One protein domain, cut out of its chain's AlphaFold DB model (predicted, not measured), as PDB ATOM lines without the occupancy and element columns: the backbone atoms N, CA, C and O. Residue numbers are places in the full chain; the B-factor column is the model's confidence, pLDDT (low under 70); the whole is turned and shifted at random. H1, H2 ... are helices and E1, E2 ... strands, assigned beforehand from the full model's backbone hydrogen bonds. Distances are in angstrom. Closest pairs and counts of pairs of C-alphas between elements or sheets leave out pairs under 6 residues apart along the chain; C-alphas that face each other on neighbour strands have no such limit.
ATOM      1  N   GLN A   3     -17.012   2.478  20.817       96.38
ATOM      2  CA  GLN A   3     -15.606   2.625  21.184       96.38
ATOM      3  C   GLN A   3     -15.495   3.782  22.173       96.38
ATOM      4  O   GLN A   3     -15.881   4.908  21.845       96.38
ATOM      5  N   VAL A   4     -15.019   3.501  23.381       96.56
ATOM      6  CA  VAL A   4     -14.871   4.491  24.453       96.56
ATOM      7  C   VAL A   4     -13.461   4.421  25.033       96.56
ATOM      8  O   VAL A   4     -12.879   3.336  25.058       96.56
ATOM      9  N   PRO A   5     -12.883   5.546  25.483       97.25
ATOM     10  CA  PRO A   5     -11.619   5.516  26.207       97.25
ATOM     11  C   PRO A   5     -11.703   4.600  27.432       97.25
ATOM     12  O   PRO A   5     -12.721   4.583  28.127       97.25
ATOM     13  N   ALA A   6     -10.636   3.857  27.716       95.50
ATOM     14  CA  ALA A   6     -10.567   2.964  28.868       95.50
ATOM     15  C   ALA A   6     -10.844   3.700  30.192       95.50
ATOM     16  O   ALA A   6     -11.502   3.154  31.069       95.50
ATOM     17  N   GLU A   7     -10.399   4.954  30.319       96.88
ATOM     18  CA  GLU A   7     -10.644   5.812  31.488       96.88
ATOM     19  C   GLU A   7     -12.112   6.246  31.674       96.88
ATOM     20  O   GLU A   7     -12.470   6.804  32.719       96.88
ATOM     21  N   ASP A   8     -12.964   6.010  30.675       97.12
ATOM     22  CA  ASP A   8     -14.402   6.278  30.722       97.12
ATOM     23  C   ASP A   8     -15.229   5.027  31.043       97.12
ATOM     24  O   ASP A   8     -16.442   5.139  31.242       97.12
ATOM     25  N   ILE A   9     -14.590   3.855  31.132       96.62
ATOM     26  CA  ILE A   9     -15.236   2.630  31.599       96.62
ATOM     27  C   ILE A   9     -15.555   2.766  33.089       96.62
ATOM     28  O   ILE A   9     -14.755   3.272  33.880       96.62
ATOM     29  N   ARG A  10     -16.752   2.334  33.474       95.50
ATOM     30  CA  ARG A  10     -17.230   2.361  34.861       95.50
ATOM     31  C   ARG A  10     -17.734   0.984  35.264       95.50
ATOM     32  O   ARG A  10     -18.095   0.192  34.395       95.50
ATOM     33  N   GLU A  11     -17.860   0.775  36.570       95.75
ATOM     34  CA  GLU A  11     -18.554  -0.380  37.143       95.75
ATOM     35  C   GLU A  11     -19.873  -0.659  36.410       95.75
ATOM     36  O   GLU A  11     -20.658   0.264  36.134       95.75
ATOM     37  N   GLY A  12     -20.092  -1.928  36.070       94.44
ATOM     38  CA  GLY A  12     -21.287  -2.409  35.385       94.44
ATOM     39  C   GLY A  12     -21.238  -2.302  33.858       94.44
ATOM     40  O   GLY A  12     -22.140  -2.807  33.193       94.44
ATOM     41  N   ASP A  13     -20.229  -1.663  33.258       97.00
ATOM     42  CA  ASP A  13     -20.074  -1.679  31.799       97.00
ATOM     43  C   ASP A  13     -19.682  -3.082  31.309       97.00
ATOM     44  O   ASP A  13     -18.853  -3.759  31.908       97.00
ATOM     45  N   VAL A  14     -20.258  -3.516  30.187       97.00
ATOM     46  CA  VAL A  14     -19.899  -4.782  29.534       97.00
ATOM     47  C   VAL A  14     -18.968  -4.474  28.368       97.00
ATOM     48  O   VAL A  14     -19.327  -3.688  27.481       97.00
ATOM     49  N   VAL A  15     -17.783  -5.079  28.355       96.62
ATOM     50  CA  VAL A  15     -16.686  -4.751  27.432       96.62
ATOM     51  C   VAL A  15     -16.191  -5.979  26.668       96.62
ATOM     52  O   VAL A  15     -16.057  -7.062  27.232       96.62
ATOM     53  N   ASP A  16     -15.915  -5.823  25.372       95.38
ATOM     54  CA  ASP A  16     -15.210  -6.859  24.607       95.38
ATOM     55  C   ASP A  16     -13.700  -6.723  24.849       95.38
ATOM     56  O   ASP A  16     -13.070  -5.740  24.450       95.38
ATOM     57  N   ILE A  17     -13.129  -7.721  25.525       92.56
ATOM     58  CA  ILE A  17     -11.705  -7.763  25.865       92.56
ATOM     59  C   ILE A  17     -10.866  -8.538  24.844       92.56
ATOM     60  O   ILE A  17      -9.640  -8.494  24.934       92.56
ATOM     61  N   LYS A  18     -11.466  -9.219  23.854       92.81
ATOM     62  CA  LYS A  18     -10.706 -10.008  22.863       92.81
ATOM     63  C   LYS A  18      -9.634  -9.195  22.144       92.81
ATOM     64  O   LYS A  18      -8.499  -9.667  22.103       92.81
ATOM     65  N   PRO A  19      -9.913  -7.971  21.647       91.25
ATOM     66  CA  PRO A  19      -8.877  -7.168  21.000       91.25
ATOM     67  C   PRO A  19      -7.719  -6.834  21.949       91.25
ATOM     68  O   PRO A  19      -6.579  -6.716  21.517       91.25
ATOM     69  N   ILE A  20      -8.012  -6.712  23.246       90.56
ATOM     70  CA  ILE A  20      -7.050  -6.354  24.290       90.56
ATOM     71  C   ILE A  20      -6.116  -7.536  24.605       90.56
ATOM     72  O   ILE A  20      -4.926  -7.337  24.826       90.56
ATOM     73  N   LEU A  21      -6.627  -8.772  24.582       87.56
ATOM     74  CA  LEU A  21      -5.873 -10.000  24.893       87.56
ATOM     75  C   LEU A  21      -4.755 -10.331  23.883       87.56
ATOM     76  O   LEU A  21      -3.878 -11.156  24.178       87.56
ATOM     77  N   ASP A  22      -4.794  -9.719  22.698       84.81
ATOM     78  CA  ASP A  22      -3.805  -9.889  21.628       84.81
ATOM     79  C   ASP A  22      -2.984  -8.619  21.342       84.81
ATOM     80  O   ASP A  22      -2.042  -8.658  20.543       84.81
ATOM     81  N   ASP A  23      -3.290  -7.496  21.999       85.81
ATOM     82  CA  ASP A  23      -2.577  -6.238  21.799       85.81
ATOM     83  C   ASP A  23      -1.306  -6.183  22.663       85.81
ATOM     84  O   ASP A  23      -1.354  -6.196  23.887       85.81
ATOM     85  N   ALA A  24      -0.134  -6.061  22.032       78.38
ATOM     86  CA  ALA A  24       1.150  -5.968  22.735       78.38
ATOM     87  C   ALA A  24       1.321  -4.683  23.577       78.38
ATOM     88  O   ALA A  24       2.208  -4.609  24.435       78.38
ATOM     89  N   THR A  25       0.521  -3.652  23.302       77.62
ATOM     90  CA  THR A  25       0.460  -2.406  24.074       77.62
ATOM     91  C   THR A  25      -0.420  -2.543  25.311       77.62
ATOM     92  O   THR A  25      -0.172  -1.856  26.305       77.62
ATOM     93  N   ALA A  26      -1.380  -3.470  25.280       74.94
ATOM     94  CA  ALA A  26      -2.161  -3.867  26.431       74.94
ATOM     95  C   ALA A  26      -1.399  -4.943  27.200       74.94
ATOM     96  O   ALA A  26      -1.205  -6.068  26.746       74.94
ATOM     97  N   ARG A  27      -0.928  -4.606  28.399       67.38
ATOM     98  CA  ARG A  27      -0.310  -5.618  29.256       67.38
ATOM     99  C   ARG A  27      -1.367  -6.127  30.225       67.38
ATOM    100  O   ARG A  27      -1.819  -5.323  31.045       67.38
ATOM    101  N   PRO A  28      -1.751  -7.417  30.196       64.25
ATOM    102  CA  PRO A  28      -2.383  -7.994  31.367       64.25
ATOM    103  C   PRO A  28      -1.413  -7.780  32.540       64.25
ATOM    104  O   PRO A  28      -0.197  -7.916  32.398       64.25
ATOM    105  N   TRP A  29      -1.960  -7.284  33.639       63.94
ATOM    106  CA  TRP A  29      -1.292  -6.705  34.808       63.94
ATOM    107  C   TRP A  29       0.187  -7.121  35.075       63.94
ATOM    108  O   TRP A  29       0.476  -8.199  35.584       63.94
ATOM    109  N   ASP A  30       1.142  -6.211  34.830       56.59
ATOM    110  CA  ASP A  30       2.599  -6.378  35.048       56.59
ATOM    111  C   ASP A  30       3.023  -6.016  36.501       56.59
ATOM    112  O   ASP A  30       3.867  -5.147  36.708       56.59
ATOM    113  N   PHE A  31       2.410  -6.621  37.536       48.62
ATOM    114  CA  PHE A  31       2.840  -6.441  38.952       48.62
ATOM    115  C   PHE A  31       3.611  -7.636  39.539       48.62
ATOM    116  O   PHE A  31       3.732  -7.778  40.757       48.62
ATOM    117  N   GLY A  32       4.200  -8.486  38.705       41.94
ATOM    118  CA  GLY A  32       5.148  -9.484  39.190       41.94
ATOM    119  C   GLY A  32       5.351 -10.656  38.240       41.94
ATOM    120  O   GLY A  32       4.602 -10.816  37.276       41.94
ATOM    121  N   PRO A  33       6.366 -11.498  38.502       40.16
ATOM    122  CA  PRO A  33       6.613 -12.699  37.720       40.16
ATOM    123  C   PRO A  33       5.468 -13.687  37.962       40.16
ATOM    124  O   PRO A  33       5.496 -14.433  38.938       40.16
ATOM    125  N   GLY A  34       4.431 -13.664  37.124       47.16
ATOM    126  CA  GLY A  34       3.287 -14.535  37.387       47.16
ATOM    127  C   GLY A  34       1.997 -14.314  36.614       47.16
ATOM    128  O   GLY A  34       0.981 -14.832  37.061       47.16
ATOM    129  N   LEU A  35       1.997 -13.638  35.464       55.91
ATOM    130  CA  LEU A  35       1.000 -13.988  34.450       55.91
ATOM    131  C   LEU A  35       1.547 -15.201  33.709       55.91
ATOM    132  O   LEU A  35       2.349 -15.087  32.782       55.91
ATOM    133  N   ASP A  36       1.204 -16.384  34.215       66.19
ATOM    134  CA  ASP A  36       1.467 -17.598  33.467       66.19
ATOM    135  C   ASP A  36       0.660 -17.552  32.158       66.19
ATOM    136  O   ASP A  36      -0.417 -16.960  32.073       66.19
ATOM    137  N   GLY A  37       1.186 -18.152  31.088       71.75
ATOM    138  CA  GLY A  37       0.462 -18.206  29.813       71.75
ATOM    139  C   GLY A  37      -0.926 -18.851  29.936       71.75
ATOM    140  O   GLY A  37      -1.771 -18.628  29.078       71.75
ATOM    141  N   LYS A  38      -1.181 -19.598  31.021       78.31
ATOM    142  CA  LYS A  38      -2.451 -20.273  31.294       78.31
ATOM    143  C   LYS A  38      -3.556 -19.305  31.697       78.31
ATOM    144  O   LYS A  38      -4.692 -19.517  31.287       78.31
ATOM    145  N   ALA A  39      -3.258 -18.259  32.466       78.44
ATOM    146  CA  ALA A  39      -4.235 -17.229  32.805       78.44
ATOM    147  C   ALA A  39      -4.678 -16.460  31.553       78.44
ATOM    148  O   ALA A  39      -5.872 -16.264  31.342       78.44
ATOM    149  N   LEU A  40      -3.729 -16.103  30.679       82.19
ATOM    150  CA  LEU A  40      -4.037 -15.464  29.397       82.19
ATOM    151  C   LEU A  40      -4.832 -16.394  28.469       82.19
ATOM    152  O   LEU A  40      -5.802 -15.968  27.850       82.19
ATOM    153  N   GLU A  41      -4.445 -17.667  28.381       85.25
ATOM    154  CA  GLU A  41      -5.174 -18.675  27.603       85.25
ATOM    155  C   GLU A  41      -6.597 -18.880  28.133       85.25
ATOM    156  O   GLU A  41      -7.542 -18.932  27.352       85.25
ATOM    157  N   SER A  42      -6.769 -18.918  29.455       86.12
ATOM    158  CA  SER A  42      -8.086 -19.050  30.085       86.12
ATOM    159  C   SER A  42      -8.964 -17.833  29.790       86.12
ATOM    160  O   SER A  42     -10.111 -18.005  29.390       86.12
ATOM    161  N   ALA A  43      -8.418 -16.616  29.901       86.81
ATOM    162  CA  ALA A  43      -9.137 -15.396  29.540       86.81
ATOM    163  C   ALA A  43      -9.543 -15.391  28.056       86.81
ATOM    164  O   ALA A  43     -10.680 -15.061  27.738       86.81
ATOM    165  N   ARG A  44      -8.662 -15.844  27.150       89.38
ATOM    166  CA  ARG A  44      -8.999 -16.019  25.725       89.38
ATOM    167  C   ARG A  44     -10.146 -16.998  25.525       89.38
ATOM    168  O   ARG A  44     -11.079 -16.682  24.800       89.38
ATOM    169  N   MET A  45     -10.106 -18.159  26.178       90.69
ATOM    170  CA  MET A  45     -11.177 -19.152  26.065       90.69
ATOM    171  C   MET A  45     -12.530 -18.616  26.542       90.69
ATOM    172  O   MET A  45     -13.542 -18.887  25.903       90.69
ATOM    173  N   VAL A  46     -12.562 -17.870  27.648       91.81
ATOM    174  CA  VAL A  46     -13.806 -17.280  28.167       91.81
ATOM    175  C   VAL A  46     -14.319 -16.181  27.229       91.81
ATOM    176  O   VAL A  46     -15.498 -16.181  26.874       91.81
ATOM    177  N   ALA A  47     -13.427 -15.318  26.736       91.88
ATOM    178  CA  ALA A  47     -13.778 -14.194  25.870       91.88
ATOM    179  C   ALA A  47     -14.364 -14.609  24.498       91.88
ATOM    180  O   ALA A  47     -15.052 -13.823  23.838       91.88
ATOM    181  N   GLU A  48     -14.148 -15.856  24.057       93.62
ATOM    182  CA  GLU A  48     -14.826 -16.429  22.880       93.62
ATOM    183  C   GLU A  48     -16.333 -16.632  23.091       93.62
ATOM    184  O   GLU A  48     -17.104 -16.661  22.127       93.62
ATOM    185  N   HIS A  49     -16.767 -16.780  24.341       93.00
ATOM    186  CA  HIS A  49     -18.145 -17.113  24.688       93.00
ATOM    187  C   HIS A  49     -18.916 -15.941  25.296       93.00
ATOM    188  O   HIS A  49     -20.135 -15.878  25.127       93.00
ATOM    189  N   GLU A  50     -18.233 -15.013  25.964       93.19
ATOM    190  CA  GLU A  50     -18.864 -13.879  26.639       93.19
ATOM    191  C   GLU A  50     -17.963 -12.638  26.703       93.19
ATOM    192  O   GLU A  50     -16.741 -12.723  26.631       93.19
ATOM    193  N   ASN A  51     -18.590 -11.469  26.846       95.12
ATOM    194  CA  ASN A  51     -17.894 -10.211  27.117       95.12
ATOM    195  C   ASN A  51     -17.639 -10.070  28.621       95.12
ATOM    196  O   ASN A  51     -18.416 -10.587  29.421       95.12
ATOM    197  N   ALA A  52     -16.599  -9.329  28.993       94.44
ATOM    198  CA  ALA A  52     -16.246  -9.132  30.392       94.44
ATOM    199  C   ALA A  52     -17.111  -8.046  31.041       94.44
ATOM    200  O   ALA A  52     -17.500  -7.065  30.392       94.44
ATOM    201  N   LEU A  53     -17.382  -8.208  32.331       96.25
ATOM    202  CA  LEU A  53     -17.999  -7.191  33.166       96.25
ATOM    203  C   LEU A  53     -16.900  -6.328  33.789       96.25
ATOM    204  O   LEU A  53     -15.992  -6.839  34.442       96.25
ATOM    205  N   ALA A  54     -16.970  -5.018  33.575       95.62
ATOM    206  CA  ALA A  54     -16.045  -4.076  34.177       95.62
ATOM    207  C   ALA A  54     -16.425  -3.796  35.635       95.62
ATOM    208  O   ALA A  54     -17.558  -3.395  35.922       95.62
ATOM    209  N   ASP A  55     -15.443  -3.939  36.522       93.50
ATOM    210  CA  ASP A  55     -15.557  -3.557  37.928       93.50
ATOM    211  C   ASP A  55     -15.244  -2.065  38.100       93.50
ATOM    212  O   ASP A  55     -16.008  -1.342  38.726       93.50
ATOM    213  N   ASP A  56     -14.144  -1.573  37.517       92.62
ATOM    214  CA  ASP A  56     -13.786  -0.148  37.524       92.62
ATOM    215  C   ASP A  56     -12.671   0.167  36.505       92.62
ATOM    216  O   ASP A  56     -12.045  -0.734  35.932       92.62
ATOM    217  N   SER A  57     -12.373   1.454  36.318       93.94
ATOM    218  CA  SER A  57     -11.138   1.920  35.686       93.94
ATOM    219  C   SER A  57     -10.437   2.995  36.519       93.94
ATOM    220  O   SER A  57     -11.054   3.908  37.062       93.94
ATOM    221  N   GLU A  58      -9.109   2.920  36.589       94.69
ATOM    222  CA  GLU A  58      -8.287   3.845  37.366       94.69
ATOM    223  C   GLU A  58      -7.177   4.455  36.503       94.69
ATOM    224  O   GLU A  58      -6.357   3.752  35.910       94.69
ATOM    225  N   VAL A  59      -7.105   5.788  36.465       94.56
ATOM    226  CA  VAL A  59      -6.050   6.514  35.744       94.56
ATOM    227  C   VAL A  59      -4.803   6.651  36.620       94.56
ATOM    228  O   VAL A  59      -4.827   7.310  37.657       94.56
ATOM    229  N   GLN A  60      -3.680   6.109  36.151       90.12
ATOM    230  CA  GLN A  60      -2.372   6.161  36.807       90.12
ATOM    231  C   GLN A  60      -1.346   6.845  35.886       90.12
ATOM    232  O   GLN A  60      -0.540   6.206  35.203       90.12
ATOM    233  N   GLY A  61      -1.387   8.180  35.842       90.94
ATOM    234  CA  GLY A  61      -0.551   8.980  34.940       90.94
ATOM    235  C   GLY A  61      -0.951   8.792  33.472       90.94
ATOM    236  O   GLY A  61      -2.068   9.127  33.089       90.94
ATOM    237  N   GLU A  62      -0.040   8.249  32.659       91.50
ATOM    238  CA  GLU A  62      -0.258   7.953  31.228       91.50
ATOM    239  C   GLU A  62      -0.820   6.540  30.977       91.50
ATOM    240  O   GLU A  62      -0.856   6.063  29.841       91.50
ATOM    241  N   LYS A  63      -1.228   5.844  32.041       91.69
ATOM    242  CA  LYS A  63      -1.793   4.497  31.988       91.69
ATOM    243  C   LYS A  63      -3.177   4.465  32.622       91.69
ATOM    244  O   LYS A  63      -3.489   5.288  33.481       91.69
ATOM    245  N   VAL A  64      -3.969   3.479  32.231       93.06
ATOM    246  CA  VAL A  64      -5.277   3.162  32.798       93.06
ATOM    247  C   VAL A  64      -5.257   1.703  33.231       93.06
ATOM    248  O   VAL A  64      -4.983   0.823  32.415       93.06
ATOM    249  N   ALA A  65      -5.512   1.446  34.510       92.69
ATOM    250  CA  ALA A  65      -5.821   0.112  34.997       92.69
ATOM    251  C   ALA A  65      -7.312  -0.143  34.753       92.69
ATOM    252  O   ALA A  65      -8.149   0.596  35.264       92.69
ATOM    253  N   LEU A  66      -7.638  -1.146  33.944       93.25
ATOM    254  CA  LEU A  66      -9.004  -1.596  33.699       93.25
ATOM    255  C   LEU A  66      -9.212  -2.910  34.447       93.25
ATOM    256  O   LEU A  66      -8.510  -3.888  34.174       93.25
ATOM    257  N   TYR A  67     -10.160  -2.921  35.377       92.31
ATOM    258  CA  TYR A  67     -10.495  -4.091  36.177       92.31
ATOM    259  C   TYR A  67     -11.734  -4.769  35.603       92.31
ATOM    260  O   TYR A  67     -12.739  -4.104  35.343       92.31
ATOM    261  N   THR A  68     -11.660  -6.081  35.395       92.50
ATOM    262  CA  THR A  68     -12.799  -6.875  34.922       92.50
ATOM    263  C   THR A  68     -12.882  -8.195  35.668       92.50
ATOM    264  O   THR A  68     -11.889  -8.667  36.227       92.50
ATOM    265  N   ASP A  69     -14.051  -8.819  35.615       90.12
ATOM    266  CA  ASP A  69     -14.306 -10.139  36.189       90.12
ATOM    267  C   ASP A  69     -13.463 -11.268  35.564       90.12
ATOM    268  O   ASP A  69     -13.197 -12.280  36.217       90.12
ATOM    269  N   GLN A  70     -13.009 -11.096  34.319       88.06
ATOM    270  CA  GLN A  70     -12.205 -12.089  33.598       88.06
ATOM    271  C   GLN A  70     -10.696 -11.851  33.731       88.06
ATOM    272  O   GLN A  70      -9.931 -12.793  33.959       88.06
ATOM    273  N   MET A  71     -10.240 -10.610  33.540       87.31
ATOM    274  CA  MET A  71      -8.822 -10.241  33.584       87.31
ATOM    275  C   MET A  71      -8.627  -8.729  33.752       87.31
ATOM    276  O   MET A  71      -9.338  -7.922  33.160       87.31
ATOM    277  N   ASN A  72      -7.597  -8.333  34.499       88.69
ATOM    278  CA  ASN A  72      -7.239  -6.924  34.636       88.69
ATOM    279  C   ASN A  72      -6.159  -6.521  33.628       88.69
ATOM    280  O   ASN A  72      -5.181  -7.246  33.407       88.69
ATOM    281  N   PHE A  73      -6.294  -5.316  33.083       88.81
ATOM    282  CA  PHE A  73      -5.422  -4.781  32.044       88.81
ATOM    283  C   PHE A  73      -4.770  -3.477  32.479       88.81
ATOM    284  O   PHE A  73      -5.364  -2.673  33.190       88.81
ATOM    285  N   VAL A  74      -3.557  -3.242  31.990       90.19
ATOM    286  CA  VAL A  74      -2.915  -1.931  32.021       90.19
ATOM    287  C   VAL A  74      -2.798  -1.438  30.587       90.19
ATOM    288  O   VAL A  74      -2.047  -1.994  29.781       90.19
ATOM    289  N   LEU A  75      -3.553  -0.390  30.287       91.62
ATOM    290  CA  LEU A  75      -3.711   0.193  28.961       91.62
ATOM    291  C   LEU A  75      -3.057   1.579  28.918       91.62
ATOM    292  O   LEU A  75      -2.972   2.248  29.952       91.62
ATOM    293  N   PRO A  76      -2.578   2.051  27.758       92.88
ATOM    294  CA  PRO A  76      -2.217   3.453  27.611       92.88
ATOM    295  C   PRO A  76      -3.463   4.340  27.740       92.88
ATOM    296  O   PRO A  76      -4.575   3.941  27.394       92.88
ATOM    297  N   LYS A  77      -3.287   5.567  28.228       92.50
ATOM    298  CA  LYS A  77      -4.372   6.553  28.273       92.50
ATOM    299  C   LYS A  77      -4.943   6.819  26.875       92.50
ATOM    300  O   LYS A  77      -4.184   6.931  25.912       92.50
ATOM    301  N   GLY A  78      -6.269   6.922  26.761       95.06
ATOM    302  CA  GLY A  78      -6.955   7.078  25.477       95.06
ATOM    303  C   GLY A  78      -7.046   5.799  24.639       95.06
ATOM    304  O   GLY A  78      -7.519   5.861  23.503       95.06
ATOM    305  N   TYR A  79      -6.615   4.646  25.167       95.25
ATOM    306  CA  TYR A  79      -6.872   3.351  24.539       95.25
ATOM    307  C   TYR A  79      -8.382   3.141  24.395       95.25
ATOM    308  O   TYR A  79      -9.128   3.327  25.357       95.25
ATOM    309  N   LEU A  80      -8.830   2.761  23.200       96.25
ATOM    310  CA  LEU A  80     -10.248   2.571  22.914       96.25
ATOM    311  C   LEU A  80     -10.662   1.130  23.212       96.25
ATOM    312  O   LEU A  80     -10.092   0.183  22.674       96.25
ATOM    313  N   VAL A  81     -11.666   0.988  24.070       95.19
ATOM    314  CA  VAL A  81     -12.291  -0.280  24.438       95.19
ATOM    315  C   VAL A  81     -13.680  -0.338  23.820       95.19
ATOM    316  O   VAL A  81     -14.426   0.648  23.816       95.19
ATOM    317  N   GLU A  82     -14.058  -1.508  23.314       96.69
ATOM    318  CA  GLU A  82     -15.412  -1.727  22.829       96.69
ATOM    319  C   GLU A  82     -16.366  -1.992  23.996       96.69
ATOM    320  O   GLU A  82     -16.399  -3.084  24.561       96.69
ATOM    321  N   ARG A  83     -17.199  -1.003  24.333       96.62
ATOM    322  CA  ARG A  83     -18.314  -1.179  25.266       96.62
ATOM    323  C   ARG A  83     -19.536  -1.702  24.522       96.62
ATOM    324  O   ARG A  83     -20.105  -1.026  23.652       96.62
ATOM    325  N   THR A  84     -19.976  -2.897  24.887       96.31
ATOM    326  CA  THR A  84     -21.089  -3.599  24.242       96.31
ATOM    327  C   THR A  84     -22.419  -3.383  24.959       96.31
ATOM    328  O   THR A  84     -23.461  -3.400  24.302       96.31
ATOM    329  N   GLY A  85     -22.391  -3.052  26.252       94.62
ATOM    330  CA  GLY A  85     -23.577  -2.746  27.047       94.62
ATOM    331  C   GLY A  85     -23.239  -2.221  28.440       94.62
ATOM    332  O   GLY A  85     -22.101  -1.836  28.705       94.62
ATOM    333  N   ARG A  86     -24.248  -2.204  29.310       92.00
ATOM    334  CA  ARG A  86     -24.135  -1.915  30.740       92.00
ATOM    335  C   ARG A  86     -25.194  -2.729  31.478       92.00
ATOM    336  O   ARG A  86     -26.316  -2.836  30.981       92.00
ATOM    337  N   VAL A  87     -24.838  -3.307  32.615       89.75
ATOM    338  CA  VAL A  87     -25.793  -3.875  33.565       89.75
ATOM    339  C   VAL A  87     -26.086  -2.828  34.634       89.75
ATOM    340  O   VAL A  87     -25.173  -2.238  35.209       89.75
TER     341      VAL A  87
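AT A GLANCE: This is residues 3 to 87 of the 89 residues of an uncharacterized protein of Tsukamurella tyrosinosolvens (UniProt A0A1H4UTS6). What shape does the chain make? Six antiparallel strands form one strongly twisted sheet that curls like part of a barrel, left open between its edge strands E1 and E5. The short helix H1 sits on the sheet, and the longer helix H2 stands off beyond one end of the curl, touching H1, with a long loop of residues 22 to 36 joining the two helices. What is it built of, and how large is it? The printed part has 85 residues with two named helices and six named strands, in the order E1 E2 H1 H2 E3 E4 E5 E6, and the strands lie side by side as E1 E6 E2 E3 E4 E5. The class is mixed, helices and strands, and the whole is compact, with a radius of gyration of the C-alphas of 11.8 A and spans of 31 by 29 by 18 A.

HOW THE PARTS SIT: Where does E1, residues 3 to 5, find its neighbour? It is an edge strand, antiparallel to E6, residues 80 to 86, with N 4 and O 81 at 2.9 A. The pairing of E6 is staggered: its residues 80 to 82 pair with E1 and its residues 82 to 86 with E2, residues 13 to 16, where N 14 and O 85 are 2.9 A apart. How does the sheet go on from E2? E2 is antiparallel to E3, residues 52 to 60, with N 54 and O 13 at 2.8 A, and E3 bends by 65 degrees at residue 55. E3, E4, residues 63 to 68, and E5, residues 73 to 76, form a meander, each strand the antiparallel neighbour of the one before; the hairpin of E3 and E4 has N 58 and O 65 at 2.8 A, and the hairpin of E4 and E5 has N 64 and O 75 at 2.8 A. Residues 27 to 28 make a short antiparallel pairing with residues 73 to 74 of E5. Where are the helices? H1, residues 18 to 21, is on the sheet at a height of 7.4 A, over none of its strands, and it is near E6. H2, residues 37 to 47, is not on the sheet but touches H1, and the closest C-alphas are those of Lys 18 and Ala 47, 6.0 A apart. In H2 every O i to N i+4 pair is within hydrogen-bond range, while H1 is too short for such a pair.

IN THESE COORDINATES: Where does E1 begin, and how long are the first elements? C-alpha 3 is at (-15.606, 2.625, 21.184), and E1 measures 7.0 A from first to last C-alpha, E2 10.1 A and H1 5.2 A. Where is H2? It runs 15.3 A, from C-alpha 37 at (0.462, -18.206, 29.813) to C-alpha 47 at (-13.778, -14.194, 25.870). How long are the later strands? E3 is 21.6 A long, E4 16.1 A, E5 9.9 A and E6 16.6 A, ending with C-alpha 86 at (-24.135, -1.915, 30.740).

THE WHOLE: How far does the domain reach? The two C-alphas farthest apart are those of Pro 33 and Val 87, at 33.8 A. Is the backbone whole, and which link is long? The printed part has no cut, and the link from H1 to H2, with 15 residues between them, is the long one; the link from E1 to E2 is short but not tight, and the others are tight. Where is confidence low? The mean pLDDT of the printed part is 87.1, and the residues under 70 are 27 to 36, which lie within that long link.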